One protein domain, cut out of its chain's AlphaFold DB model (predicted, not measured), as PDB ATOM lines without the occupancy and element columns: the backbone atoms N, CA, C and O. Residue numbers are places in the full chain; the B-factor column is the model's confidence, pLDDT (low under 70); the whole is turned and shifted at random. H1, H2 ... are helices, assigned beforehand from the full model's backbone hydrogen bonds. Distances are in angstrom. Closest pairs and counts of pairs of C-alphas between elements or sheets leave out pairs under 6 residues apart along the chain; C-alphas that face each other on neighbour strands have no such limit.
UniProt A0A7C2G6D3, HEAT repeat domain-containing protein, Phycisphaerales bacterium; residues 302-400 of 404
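Overview. This is residues 302 to 400 of the 404 residues of the protein "HEAT repeat domain-containing protein" of Phycisphaerales bacterium (UniProt A0A7C2G6D3). Two helical hairpins, H2 with H3 and H4 with H5, pack across each other to make the core. The short helix H7 packs on H4 on the side away from H2, with the tiny H6 near it. At the other side of the core residues 304 to 309, which run from H1 toward H2, stick out, and so do residues 331 to 337 in the link from H2 to H3. The printed part has 99 residues with seven named helices, H1 to H7 in chain order, and no named strand; its class is all helix. It is compact, with a radius of gyration of the C-alphas of 13.5 A and spans of 40 by 31 by 25 A.

Arrangement. Start from H2, residues 311 to 325, the longest helix. It forms a hairpin with H3, residues 341 to 348: they touch at a shallow tilt of 19 degrees, opposite ways, and the closest C-alphas, those of Phe 320 and Ala 341, are 5.6 A apart. H2 also touches H4, residues 350 to 363, at a steep tilt of 58 degrees; look at the closest C-alphas, Ala 314 and Tyr 352, 4.7 A apart. H5, residues 366 to 379, touches H2 with residues 367 to 372 alone, closest at the C-alphas of Phe 321 and Val 368, 5.4 A. H4 and H5 are the second hairpin, at a shallow tilt of 14 degrees, with the C-alphas of Ala 360 and Ala 369 closest at 5.3 A. H3 touches H5 at a steep tilt of 45 degrees, with the C-alphas of Thr 346 and Ala 375 closest at 5.2 A. Farther out, H7, residues 394 to 399, touches H4 at a steep tilt of 60 degrees, with the C-alphas of Gly 358 and Pro 394 closest at 5.2 A. H6, residues 382 to 385, is close to but not clearly touching H4, where the C-alphas of Pro 350 and Ser 384 are closest at 6.2 A. H1, residues 302 to 305, is close to but not clearly touching H2, with the C-alphas of Ala 302 and Ala 312 closest at 6.7 A. In H2, H3, H4, H5 and H7 every O i to N i+4 pair is within hydrogen-bond range; H1 and H6 are too short for such a pair.

Along the chain. Find C-alpha 311 at (252.289, 223.434, 295.542); from there H2 runs 21.3 A to C-alpha 325 at (233.150, 225.776, 304.603). H3 is 10.6 A long, and H4 and H5 are each 20.0 A. H7 ends at C-alpha 399, at (240.617, 205.828, 305.084).

Size, cuts and confidence. The C-alphas farthest apart are those of Asp 332 and Thr 391, 41.2 A. The printed part has no cut. The link from H2 to H3, 15 residues, is long. The mean pLDDT of the printed part is 86.2; look for values under 70 at residues 379 to 389, 391 to 392 and 399 to 400.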
ATOM      1  N   ALA A 302     251.984 233.808 293.685       98.62
ATOM      2  CA  ALA A 302     253.040 232.814 293.554       98.62
ATOM      3  C   ALA A 302     253.092 232.243 292.130       98.62
ATOM      4  O   ALA A 302     254.150 232.271 291.510       98.62
ATOM      5  N   LEU A 303     251.945 231.827 291.583       97.81
ATOM      6  CA  LEU A 303     251.821 231.297 290.218       97.81
ATOM      7  C   LEU A 303     252.122 232.351 289.149       97.81
ATOM      8  O   LEU A 303     252.691 232.046 288.107       97.81
ATOM      9  N   LYS A 304     251.792 233.616 289.416       97.38
ATOM     10  CA  LYS A 304     252.175 234.740 288.555       97.38
ATOM     11  C   LYS A 304     253.687 234.992 288.548       97.38
ATOM     12  O   LYS A 304     254.201 235.547 287.577       97.38
ATOM     13  N   ALA A 305     254.384 234.676 289.638       97.75
ATOM     14  CA  ALA A 305     255.833 234.814 289.740       97.75
ATOM     15  C   ALA A 305     256.576 233.616 289.133       97.75
ATOM     16  O   ALA A 305     257.600 233.810 288.485       97.75
ATOM     17  N   ASP A 306     256.050 232.406 289.314       97.81
ATOM     18  CA  ASP A 306     256.539 231.181 288.687       97.81
ATOM     19  C   ASP A 306     255.371 230.214 288.473       97.81
ATOM     20  O   ASP A 306     254.803 229.687 289.431       97.81
ATOM     21  N   GLU A 307     255.030 229.947 287.215       95.62
ATOM     22  CA  GLU A 307     253.938 229.036 286.848       95.62
ATOM     23  C   GLU A 307     254.190 227.582 287.285       95.62
ATOM     24  O   GLU A 307     253.251 226.796 287.398       95.62
ATOM     25  N   ASN A 308     255.441 227.222 287.594       94.25
ATOM     26  CA  ASN A 308     255.827 225.865 287.976       94.25
ATOM     27  C   ASN A 308     255.706 225.593 289.484       94.25
ATOM     28  O   ASN A 308     255.982 224.476 289.931       94.25
ATOM     29  N   ILE A 309     255.280 226.570 290.296       94.75
ATOM     30  CA  ILE A 309     255.105 226.391 291.745       94.75
ATOM     31  C   ILE A 309     253.814 225.622 292.082       94.75
ATOM     32  O   ILE A 309     252.946 226.093 292.811       94.75
ATOM     33  N   GLY A 310     253.692 224.386 291.593       91.44
ATOM     34  CA  GLY A 310     252.467 223.576 291.679       91.44
ATOM     35  C   GLY A 310     251.903 223.386 293.097       91.44
ATOM     36  O   GLY A 310     250.693 223.294 293.277       91.44
ATOM     37  N   LYS A 311     252.744 223.440 294.137       94.94
ATOM     38  CA  LYS A 311     252.289 223.434 295.542       94.94
ATOM     39  C   LYS A 311     251.363 224.608 295.902       94.94
ATOM     40  O   LYS A 311     250.563 224.486 296.828       94.94
ATOM     41  N   ALA A 312     251.442 225.731 295.184       97.31
ATOM     42  CA  ALA A 312     250.519 226.851 295.338       97.31
ATOM     43  C   ALA A 312     249.112 226.506 294.826       97.31
ATOM     44  O   ALA A 312     248.144 226.955 295.426       97.31
ATOM     45  N   ILE A 313     248.982 225.659 293.798       96.56
ATOM     46  CA  ILE A 313     247.678 225.163 293.322       96.56
ATOM     47  C   ILE A 313     247.011 224.334 294.423       96.56
ATOM     48  O   ILE A 313     245.851 224.556 294.758       96.56
ATOM     49  N   ALA A 314     247.766 223.424 295.046       95.94
ATOM     50  CA  ALA A 314     247.266 222.613 296.155       95.94
ATOM     51  C   ALA A 314     246.806 223.468 297.352       95.94
ATOM     52  O   ALA A 314     245.747 223.216 297.925       95.94
ATOM     53  N   LEU A 315     247.584 224.492 297.721       97.69
ATOM     54  CA  LEU A 315     247.212 225.426 298.787       97.69
ATOM     55  C   LEU A 315     245.989 226.276 298.412       97.69
ATOM     56  O   LEU A 315     245.114 226.455 299.253       97.69
ATOM     57  N   TRP A 316     245.902 226.752 297.168       97.69
ATOM     58  CA  TRP A 316     244.757 227.521 296.679       97.69
ATOM     59  C   TRP A 316     243.460 226.707 296.767       97.69
ATOM     60  O   TRP A 316     242.478 227.200 297.307       97.69
ATOM     61  N   ILE A 317     243.473 225.436 296.340       96.69
ATOM     62  CA  ILE A 317     242.302 224.542 296.420       96.69
ATOM     63  C   ILE A 317     241.889 224.304 297.875       96.69
ATOM     64  O   ILE A 317     240.711 224.407 298.208       96.69
ATOM     65  N   ALA A 318     242.851 224.008 298.754       97.06
ATOM     66  CA  ALA A 318     242.566 223.805 300.173       97.06
ATOM     67  C   ALA A 318     241.977 225.070 300.819       97.06
ATOM     68  O   ALA A 318     241.008 224.984 301.570       97.06
ATOM     69  N   ALA A 319     242.541 226.242 300.508       97.00
ATOM     70  CA  ALA A 319     242.038 227.525 300.985       97.00
ATOM     71  C   ALA A 319     240.625 227.810 300.462       97.00
ATOM     72  O   ALA A 319     239.795 228.290 301.226       97.00
ATOM     73  N   PHE A 320     240.326 227.461 299.208       96.06
ATOM     74  CA  PHE A 320     239.012 227.711 298.629       96.06
ATOM     75  C   PHE A 320     237.920 226.828 299.252       96.06
ATOM     76  O   PHE A 320     236.875 227.338 299.646       96.06
ATOM     77  N   PHE A 321     238.185 225.533 299.469       96.06
ATOM     78  CA  PHE A 321     237.268 224.686 300.242       96.06
ATOM     79  C   PHE A 321     237.084 225.194 301.678       96.06
ATOM     80  O   PHE A 321     235.986 225.129 302.222       96.06
ATOM     81  N   LYS A 322     238.146 225.712 302.308       94.69
ATOM     82  CA  LYS A 322     238.057 226.294 303.654       94.69
ATOM     83  C   LYS A 322     237.190 227.559 303.657       94.69
ATOM     84  O   LYS A 322     236.352 227.696 304.543       94.69
ATOM     85  N   ALA A 323     237.309 228.405 302.635       93.88
ATOM     86  CA  ALA A 323     236.439 229.560 302.419       93.88
ATOM     87  C   ALA A 323     234.967 229.138 302.282       93.88
ATOM     88  O   ALA A 323     234.115 229.631 303.018       93.88
ATOM     89  N   GLU A 324     234.664 228.165 301.418       93.25
ATOM     90  CA  GLU A 324     233.294 227.663 301.233       93.25
ATOM     91  C   GLU A 324     232.725 226.985 302.489       93.25
ATOM     92  O   GLU A 324     231.517 227.041 302.722       93.25
ATOM     93  N   SER A 325     233.577 226.408 303.346       92.88
ATOM     94  CA  SER A 325     233.150 225.776 304.603       92.88
ATOM     95  C   SER A 325     232.481 226.742 305.587       92.88
ATOM     96  O   SER A 325     231.719 226.303 306.448       92.88
ATOM     97  N   THR A 326     232.723 228.050 305.438       90.44
ATOM     98  CA  THR A 326     232.067 229.097 306.237       90.44
ATOM     99  C   THR A 326     230.578 229.241 305.906       90.44
ATOM    100  O   THR A 326     229.818 229.779 306.707       90.44
ATOM    101  N   GLY A 327     230.142 228.775 304.727       89.31
ATOM    102  CA  GLY A 327     228.782 228.971 304.220       89.31
ATOM    103  C   GLY A 327     228.462 230.416 303.814       89.31
ATOM    104  O   GLY A 327     227.313 230.710 303.480       89.31
ATOM    105  N   LEU A 328     229.449 231.317 303.842       87.69
ATOM    106  CA  LEU A 328     229.291 232.709 303.435       87.69
ATOM    107  C   LEU A 328     229.254 232.834 301.906       87.69
ATOM    108  O   LEU A 328     229.888 232.068 301.178       87.69
ATOM    109  N   GLY A 329     228.521 233.835 301.414       85.12
ATOM    110  CA  GLY A 329     228.536 234.189 299.995       85.12
ATOM    111  C   GLY A 329     229.930 234.631 299.545       85.12
ATOM    112  O   GLY A 329     230.685 235.229 300.316       85.12
ATOM    113  N   GLN A 330     230.274 234.340 298.288       87.31
ATOM    114  CA  GLN A 330     231.527 234.823 297.712       87.31
ATOM    115  C   GLN A 330     231.515 236.359 297.623       87.31
ATOM    116  O   GLN A 330     230.468 236.928 297.307       87.31
ATOM    117  N   PRO A 331     232.644 237.042 297.890       87.44
ATOM    118  CA  PRO A 331     232.727 238.496 297.762       87.44
ATOM    119  C   PRO A 331     232.416 238.977 296.340       87.44
ATOM    120  O   PRO A 331     232.756 238.291 295.383       87.44
ATOM    121  N   ASP A 332     231.925 240.208 296.187       85.12
ATOM    122  CA  ASP A 332     231.504 240.798 294.898       85.12
ATOM    123  C   ASP A 332     232.557 240.751 293.774       85.12
ATOM    124  O   ASP A 332     232.229 240.795 292.588       85.12
ATOM    125  N   TYR A 333     233.848 240.694 294.120       84.88
ATOM    126  CA  TYR A 333     234.913 240.587 293.121       84.88
ATOM    127  C   TYR A 333     235.026 239.183 292.501       84.88
ATOM    128  O   TYR A 333     235.686 239.031 291.470       84.88
ATOM    129  N   PHE A 334     234.385 238.170 293.091       80.44
ATOM    130  CA  PHE A 334     234.032 236.931 292.411       80.44
ATOM    131  C   PHE A 334     232.818 237.242 291.533       80.44
ATOM    132  O   PHE A 334     231.683 237.286 291.991       80.44
ATOM    133  N   THR A 335     233.075 237.534 290.260       79.12
ATOM    134  CA  THR A 335     232.034 237.878 289.283       79.12
ATOM    135  C   THR A 335     230.975 236.781 289.159       79.12
ATOM    136  O   THR A 335     231.280 235.605 289.370       79.12
ATOM    137  N   ASP A 336     229.773 237.144 288.700       76.81
ATOM    138  CA  ASP A 336     228.695 236.191 288.418       76.81
ATOM    139  C   ASP A 336     229.187 234.979 287.611       76.81
ATOM    140  O   ASP A 336     229.817 235.113 286.558       76.81
ATOM    141  N   GLY A 337     228.883 233.780 288.112       75.31
ATOM    142  CA  GLY A 337     229.269 232.523 287.472       75.31
ATOM    143  C   GLY A 337     230.704 232.069 287.746       75.31
ATOM    144  O   GLY A 337     231.182 231.172 287.051       75.31
ATOM    145  N   HIS A 338     231.395 232.646 288.737       84.62
ATOM    146  CA  HIS A 338     232.640 232.066 289.235       84.62
ATOM    147  C   HIS A 338     232.404 230.623 289.705       84.62
ATOM    148  O   HIS A 338     231.436 230.343 290.412       84.62
ATOM    149  N   ALA A 339     233.282 229.707 289.299       89.00
ATOM    150  CA  ALA A 339     233.139 228.295 289.631       89.00
ATOM    151  C   ALA A 339     233.393 228.039 291.127       89.00
ATOM    152  O   ALA A 339     234.157 228.770 291.762       89.00
ATOM    153  N   ASP A 340     232.771 226.999 291.673       91.19
ATOM    154  CA  ASP A 340     232.987 226.564 293.055       91.19
ATOM    155  C   ASP A 340     234.345 225.858 293.229       91.19
ATOM    156  O   ASP A 340     235.031 225.506 292.256       91.19
ATOM    157  N   ALA A 341     234.751 225.639 294.482       92.75
ATOM    158  CA  ALA A 341     236.017 224.978 294.789       92.75
ATOM    159  C   ALA A 341     236.090 223.574 294.176       92.75
ATOM    160  O   ALA A 341     237.145 223.174 293.673       92.75
ATOM    161  N   MET A 342     234.964 222.855 294.132       93.06
ATOM    162  CA  MET A 342     234.861 221.537 293.505       93.06
ATOM    163  C   MET A 342     235.201 221.583 292.007       93.06
ATOM    164  O   MET A 342     235.990 220.770 291.517       93.06
ATOM    165  N   THR A 343     234.681 222.556 291.262       91.81
ATOM    166  CA  THR A 343     234.945 222.707 289.824       91.81
ATOM    167  C   THR A 343     236.427 222.974 289.546       91.81
ATOM    168  O   THR A 343     237.018 222.378 288.641       91.81
ATOM    169  N   TYR A 344     237.080 223.808 290.356       91.75
ATOM    170  CA  TYR A 344     238.527 224.006 290.234       91.75
ATOM    171  C   TYR A 344     239.324 222.764 290.657       91.75
ATOM    172  O   TYR A 344     240.278 222.373 289.982       91.75
ATOM    173  N   ALA A 345     238.923 222.094 291.736       92.94
ATOM    174  CA  ALA A 345     239.586 220.891 292.228       92.94
ATOM    175  C   ALA A 345     239.550 219.755 291.190       92.94
ATOM    176  O   ALA A 345     240.573 219.124 290.908       92.94
ATOM    177  N   THR A 346     238.398 219.539 290.551       90.19
ATOM    178  CA  THR A 346     238.238 218.527 289.495       90.19
ATOM    179  C   THR A 346     239.021 218.836 288.220       90.19
ATOM    180  O   THR A 346     239.244 217.928 287.429       90.19
ATOM    181  N   THR A 347     239.504 220.061 288.008       89.19
ATOM    182  CA  THR A 347     240.300 220.415 286.817       89.19
ATOM    183  C   THR A 347     241.801 220.523 287.091       89.19
ATOM    184  O   THR A 347     242.595 220.418 286.158       89.19
ATOM    185  N   ALA A 348     242.218 220.651 288.354       87.25
ATOM    186  CA  ALA A 348     243.621 220.826 288.734       87.25
ATOM    187  C   ALA A 348     244.493 219.572 288.535       87.25
ATOM    188  O   ALA A 348     245.667 219.676 288.185       87.25
ATOM    189  N   GLY A 349     243.922 218.382 288.744       86.25
ATOM    190  CA  GLY A 349     244.609 217.096 288.592       86.25
ATOM    191  C   GLY A 349     245.032 216.435 289.916       86.25
ATOM    192  O   GLY A 349     245.165 217.094 290.950       86.25
ATOM    193  N   PRO A 350     245.247 215.103 289.909       87.12
ATOM    194  CA  PRO A 350     245.348 214.296 291.127       87.12
ATOM    195  C   PRO A 350     246.564 214.637 291.994       87.12
ATOM    196  O   PRO A 350     246.462 214.589 293.215       87.12
ATOM    197  N   GLU A 351     247.697 215.013 291.399       88.31
ATOM    198  CA  GLU A 351     248.907 215.373 292.149       88.31
ATOM    199  C   GLU A 351     248.639 216.479 293.182       88.31
ATOM    200  O   GLU A 351     248.989 216.330 294.356       88.31
ATOM    201  N   TYR A 352     247.996 217.572 292.762       91.94
ATOM    202  CA  TYR A 352     247.726 218.714 293.636       91.94
ATOM    203  C   TYR A 352     246.639 218.397 294.659       91.94
ATOM    204  O   TYR A 352     246.741 218.829 295.806       91.94
ATOM    205  N   LEU A 353     245.648 217.583 294.286       92.12
ATOM    206  CA  LEU A 353     244.615 217.120 295.209       92.12
ATOM    207  C   LEU A 353     245.199 216.264 296.335       92.12
ATOM    208  O   LEU A 353     244.857 216.470 297.492       92.12
ATOM    209  N   HIS A 354     246.143 215.362 296.054       90.56
ATOM    210  CA  HIS A 354     246.804 214.598 297.121       90.56
ATOM    211  C   HIS A 354     247.646 215.489 298.044       90.56
ATOM    212  O   HIS A 354     247.658 215.273 299.256       90.56
ATOM    213  N   GLN A 355     248.314 216.516 297.511       92.06
ATOM    214  CA  GLN A 355     249.030 217.497 298.339       92.06
ATOM    215  C   GLN A 355     248.068 218.297 299.234       92.06
ATOM    216  O   GLN A 355     248.334 218.471 300.426       92.06
ATOM    217  N   ALA A 356     246.937 218.741 298.681       94.00
ATOM    218  CA  ALA A 356     245.892 219.438 299.422       94.00
ATOM    219  C   ALA A 356     245.266 218.528 300.498       94.00
ATOM    220  O   ALA A 356     245.068 218.964 301.631       94.00
ATOM    221  N   LEU A 357     245.040 217.243 300.191       93.44
ATOM    222  CA  LEU A 357     244.521 216.259 301.143       93.44
ATOM    223  C   LEU A 357     245.494 216.056 302.305       93.44
ATOM    224  O   LEU A 357     245.088 216.091 303.463       93.44
ATOM    225  N   GLY A 358     246.789 215.901 302.017       91.00
ATOM    226  CA  GLY A 358     247.816 215.787 303.055       91.00
ATOM    227  C   GLY A 358     247.827 216.990 304.005       91.00
ATOM    228  O   GLY A 358     247.969 216.825 305.217       91.00
ATOM    229  N   ARG A 359     247.609 218.200 303.473       91.56
ATOM    230  CA  ARG A 359     247.460 219.427 304.269       91.56
ATOM    231  C   ARG A 359     246.205 219.396 305.143       91.56
ATOM    232  O   ARG A 359     246.319 219.625 306.345       91.56
ATOM    233  N   ALA A 360     245.049 219.073 304.567       92.75
ATOM    234  CA  ALA A 360     243.777 219.021 305.287       92.75
ATOM    235  C   ALA A 360     243.796 217.995 306.432       92.75
ATOM    236  O   ALA A 360     243.366 218.293 307.545       92.75
ATOM    237  N   LEU A 361     244.377 216.813 306.190       92.31
ATOM    238  CA  LEU A 361     244.541 215.769 307.204       92.31
ATOM    239  C   LEU A 361     245.463 216.206 308.346       92.31
ATOM    240  O   LEU A 361     245.184 215.911 309.504       92.31
ATOM    241  N   LYS A 362     246.546 216.928 308.039       88.12
ATOM    242  CA  LYS A 362     247.471 217.446 309.056       88.12
ATOM    243  C   LYS A 362     246.814 218.487 309.968       88.12
ATOM    244  O   LYS A 362     247.164 218.563 311.141       88.12
ATOM    245  N   GLU A 363     245.897 219.286 309.431       86.56
ATOM    246  CA  GLU A 363     245.133 220.291 310.182       86.56
ATOM    247  C   GLU A 363     243.921 219.689 310.914       86.56
ATOM    248  O   GLU A 363     243.411 220.286 311.856       86.56
ATOM    249  N   GLY A 364     243.456 218.505 310.501       89.25
ATOM    250  CA  GLY A 364     242.207 217.925 310.997       89.25
ATOM    251  C   GLY A 364     240.959 218.594 310.414       89.25
ATOM    252  O   GLY A 364     239.886 218.515 311.009       89.25
ATOM    253  N   ASN A 365     241.070 219.251 309.254       91.56
ATOM    254  CA  ASN A 365     239.938 219.905 308.604       91.56
ATOM    255  C   ASN A 365     239.126 218.891 307.779       91.56
ATOM    256  O   ASN A 365     239.447 218.597 306.625       91.56
ATOM    257  N   ALA A 366     238.072 218.347 308.391       92.81
ATOM    258  CA  ALA A 366     237.231 217.315 307.787       92.81
ATOM    259  C   ALA A 366     236.476 217.795 306.537       92.81
ATOM    260  O   ALA A 366     236.347 217.026 305.588       92.81
ATOM    261  N   PHE A 367     236.015 219.052 306.512       93.31
ATOM    262  CA  PHE A 367     235.290 219.608 305.363       93.31
ATOM    263  C   PHE A 367     236.195 219.677 304.130       93.31
ATOM    264  O   PHE A 367     235.852 219.158 303.070       93.31
ATOM    265  N   VAL A 368     237.397 220.238 304.295       94.88
ATOM    266  CA  VAL A 368     238.391 220.327 303.218       94.88
ATOM    267  C   VAL A 368     238.830 218.928 302.775       94.88
ATOM    268  O   VAL A 368     238.902 218.657 301.579       94.88
ATOM    269  N   ALA A 369     239.086 218.011 303.715       95.19
ATOM    270  CA  ALA A 369     239.476 216.642 303.382       95.19
ATOM    271  C   ALA A 369     238.390 215.907 302.575       95.19
ATOM    272  O   ALA A 369     238.716 215.264 301.577       95.19
ATOM    273  N   LEU A 370     237.116 216.034 302.965       93.69
ATOM    274  CA  LEU A 370     235.990 215.433 302.250       93.69
ATOM    275  C   LEU A 370     235.862 215.997 300.831       93.69
ATOM    276  O   LEU A 370     235.858 215.216 299.882       93.69
ATOM    277  N   GLY A 371     235.854 217.326 300.676       93.06
ATOM    278  CA  GLY A 371     235.747 217.964 299.359       93.06
ATOM    279  C   GLY A 371     236.877 217.554 298.409       93.06
ATOM    280  O   GLY A 371     236.653 217.290 297.228       93.06
ATOM    281  N   ILE A 372     238.099 217.392 298.926       94.25
ATOM    282  CA  ILE A 372     239.236 216.921 298.127       94.25
ATOM    283  C   ILE A 372     239.095 215.441 297.742       94.25
ATOM    284  O   ILE A 372     239.434 215.070 296.616       94.25
ATOM    285  N   VAL A 373     238.611 214.584 298.646       92.25
ATOM    286  CA  VAL A 373     238.360 213.162 298.347       92.25
ATOM    287  C   VAL A 373     237.265 213.012 297.291       92.25
ATOM    288  O   VAL A 373     237.414 212.208 296.372       92.25
ATOM    289  N   GLU A 374     236.204 213.809 297.372       91.62
ATOM    290  CA  GLU A 374     235.141 213.850 296.366       91.62
ATOM    291  C   GLU A 374     235.669 214.320 295.003       91.62
ATOM    292  O   GLU A 374     235.412 213.673 293.984       91.62
ATOM    293  N   ALA A 375     236.502 215.367 294.975       91.50
ATOM    294  CA  ALA A 375     237.154 215.827 293.750       91.50
ATOM    295  C   ALA A 375     238.088 214.761 293.144       91.50
ATOM    296  O   ALA A 375     238.113 214.565 291.925       91.50
ATOM    297  N   LEU A 376     238.837 214.034 293.986       89.00
ATOM    298  CA  LEU A 376     239.652 212.894 293.560       89.00
ATOM    299  C   LEU A 376     238.777 211.791 292.961       89.00
ATOM    300  O   LEU A 376     239.121 211.268 291.906       89.00
ATOM    301  N   ALA A 377     237.647 211.457 293.584       85.69
ATOM    302  CA  ALA A 377     236.737 210.428 293.086       85.69
ATOM    303  C   ALA A 377     236.129 210.790 291.721       85.69
ATOM    304  O   ALA A 377     235.964 209.913 290.874       85.69
ATOM    305  N   ALA A 378     235.840 212.072 291.484       83.25
ATOM    306  CA  ALA A 378     235.295 212.550 290.215       83.25
ATOM    307  C   ALA A 378     236.313 212.523 289.056       83.25
ATOM    308  O   ALA A 378     235.918 212.339 287.905       83.25
ATOM    309  N   ASN A 379     237.611 212.703 289.341       67.56
ATOM    310  CA  ASN A 379     238.640 212.939 288.315       67.56
ATOM    311  C   ASN A 379     239.725 211.840 288.207       67.56
ATOM    312  O   ASN A 379     240.486 211.793 287.239       67.56
ATOM    313  N   ALA A 380     239.852 210.941 289.185       61.88
ATOM    314  CA  ALA A 380     240.923 209.947 289.212       61.88
ATOM    315  C   ALA A 380     240.517 208.616 288.553       61.88
ATOM    316  O   ALA A 380     239.640 207.903 289.032       61.88
ATOM    317  N   GLY A 381     241.246 208.202 287.511       61.41
ATOM    318  CA  GLY A 381     241.324 206.782 287.148       61.41
ATOM    319  C   GLY A 381     242.016 205.970 288.258       61.41
ATOM    320  O   GLY A 381     242.784 206.525 289.039       61.41
ATOM    321  N   GLU A 382     241.801 204.652 288.314       63.25
ATOM    322  CA  GLU A 382     242.243 203.760 289.412       63.25
ATOM    323  C   GLU A 382     243.723 203.936 289.828       63.25
ATOM    324  O   GLU A 382     244.061 203.903 291.010       63.25
ATOM    325  N   LYS A 383     244.618 204.224 288.870       60.56
ATOM    326  CA  LYS A 383     246.048 204.487 289.131       60.56
ATOM    327  C   LYS A 383     246.326 205.812 289.851       60.56
ATOM    328  O   LYS A 383     247.310 205.907 290.578       60.56
ATOM    329  N   SER A 384     245.480 206.820 289.661       65.31
ATOM    330  CA  SER A 384     245.616 208.156 290.256       65.31
ATOM    331  C   SER A 384     245.139 208.205 291.714       65.31
ATOM    332  O   SER A 384     245.557 209.079 292.472       65.31
ATOM    333  N   LEU A 385     244.318 207.238 292.143       66.69
ATOM    334  CA  LEU A 385     243.884 207.097 293.539       66.69
ATOM    335  C   LEU A 385     245.033 206.665 294.466       66.69
ATOM    336  O   LEU A 385     245.068 207.044 295.633       66.69
ATOM    337  N   LEU A 386     246.016 205.928 293.942       67.44
ATOM    338  CA  LEU A 386     247.167 205.416 294.702       67.44
ATOM    339  C   LEU A 386     248.409 206.323 294.634       67.44
ATOM    340  O   LEU A 386     249.516 205.874 294.955       67.44
ATOM    341  N   TYR A 387     248.240 207.581 294.212       67.50
ATOM    342  CA  TYR A 387     249.330 208.553 294.117       67.50
ATOM    343  C   TYR A 387     250.021 208.760 295.474       67.50
ATOM    344  O   TYR A 387     249.400 208.689 296.537       67.50
ATOM    345  N   ARG A 388     251.334 208.999 295.432       67.12
ATOM    346  CA  ARG A 388     252.177 209.221 296.613       67.12
ATOM    347  C   ARG A 388     252.691 210.648 296.626       67.12
ATOM    348  O   ARG A 388     253.211 211.121 295.621       67.12
ATOM    349  N   VAL A 389     252.617 211.296 297.783       65.56
ATOM    350  CA  VAL A 389     253.255 212.593 298.030       65.56
ATOM    351  C   VAL A 389     254.471 212.328 298.912       65.56
ATOM    352  O   VAL A 389     254.352 212.127 300.118       65.56
ATOM    353  N   GLY A 390     255.654 212.240 298.298       74.50
ATOM    354  CA  GLY A 390     256.857 211.772 298.991       74.50
ATOM    355  C   GLY A 390     256.721 210.305 299.420       74.50
ATOM    356  O   GLY A 390     256.574 209.422 298.572       74.50
ATOM    357  N   THR A 391     256.781 210.036 300.727       69.12
ATOM    358  CA  THR A 391     256.570 208.695 301.306       69.12
ATOM    359  C   THR A 391     255.113 208.393 301.637       69.12
ATOM    360  O   THR A 391     254.778 207.229 301.865       69.12
ATOM    361  N   ASP A 392     254.255 209.411 301.650       68.31
ATOM    362  CA  ASP A 392     252.909 209.309 302.197       68.31
ATOM    363  C   ASP A 392     251.883 208.991 301.104       68.31
ATOM    364  O   ASP A 392     252.027 209.374 299.938       68.31
ATOM    365  N   GLN A 393     250.817 208.288 301.496       77.62
ATOM    366  CA  GLN A 393     249.624 208.044 300.681       77.62
ATOM    367  C   GLN A 393     248.422 208.716 301.359       77.62
ATOM    368  O   GLN A 393     247.738 208.061 302.150       77.62
ATOM    369  N   PRO A 394     248.162 210.011 301.084       76.81
ATOM    370  CA  PRO A 394     247.131 210.783 301.780       76.81
ATOM    371  C   PRO A 394     245.743 210.138 301.726       76.81
ATOM    372  O   PRO A 394     245.057 210.080 302.742       76.81
ATOM    373  N   LEU A 395     245.358 209.557 300.584       74.62
ATOM    374  CA  LEU A 395     244.072 208.864 300.459       74.62
ATOM    375  C   LEU A 395     243.976 207.631 301.376       74.62
ATOM    376  O   LEU A 395     242.959 207.425 302.033       74.62
ATOM    377  N   VAL A 396     245.050 206.847 301.498       75.38
ATOM    378  CA  VAL A 396     245.094 205.695 302.417       75.38
ATOM    379  C   VAL A 396     245.045 206.164 303.872       75.38
ATOM    380  O   VAL A 396     244.324 205.583 304.679       75.38
ATOM    381  N   ALA A 397     245.759 207.243 304.201       72.81
ATOM    382  CA  ALA A 397     245.726 207.840 305.534       72.81
ATOM    383  C   ALA A 397     244.330 208.372 305.903       72.81
ATOM    384  O   ALA A 397     243.921 208.235 307.049       72.81
ATOM    385  N   SER A 398     243.571 208.911 304.941       73.00
ATOM    386  CA  SER A 398     242.189 209.357 305.174       73.00
ATOM    387  C   SER A 398     241.214 208.205 305.463       73.00
ATOM    388  O   SER A 398     240.265 208.381 306.222       73.00
ATOM    389  N   ALA A 399     241.461 207.015 304.903       68.31
ATOM    390  CA  ALA A 399     240.617 205.828 305.084       68.31
ATOM    391  C   ALA A 399     240.949 205.031 306.360       68.31
ATOM    392  O   ALA A 399     240.137 204.230 306.827       68.31
ATOM    393  N   CYS A 400     242.138 205.243 306.925       57.88
ATOM    394  CA  CYS A 400     242.577 204.650 308.180       57.88
ATOM    395  C   CYS A 400     242.460 205.697 309.293       57.88
ATOM    396  O   CYS A 400     243.400 206.475 309.476       57.88
TER     397      CYS A 400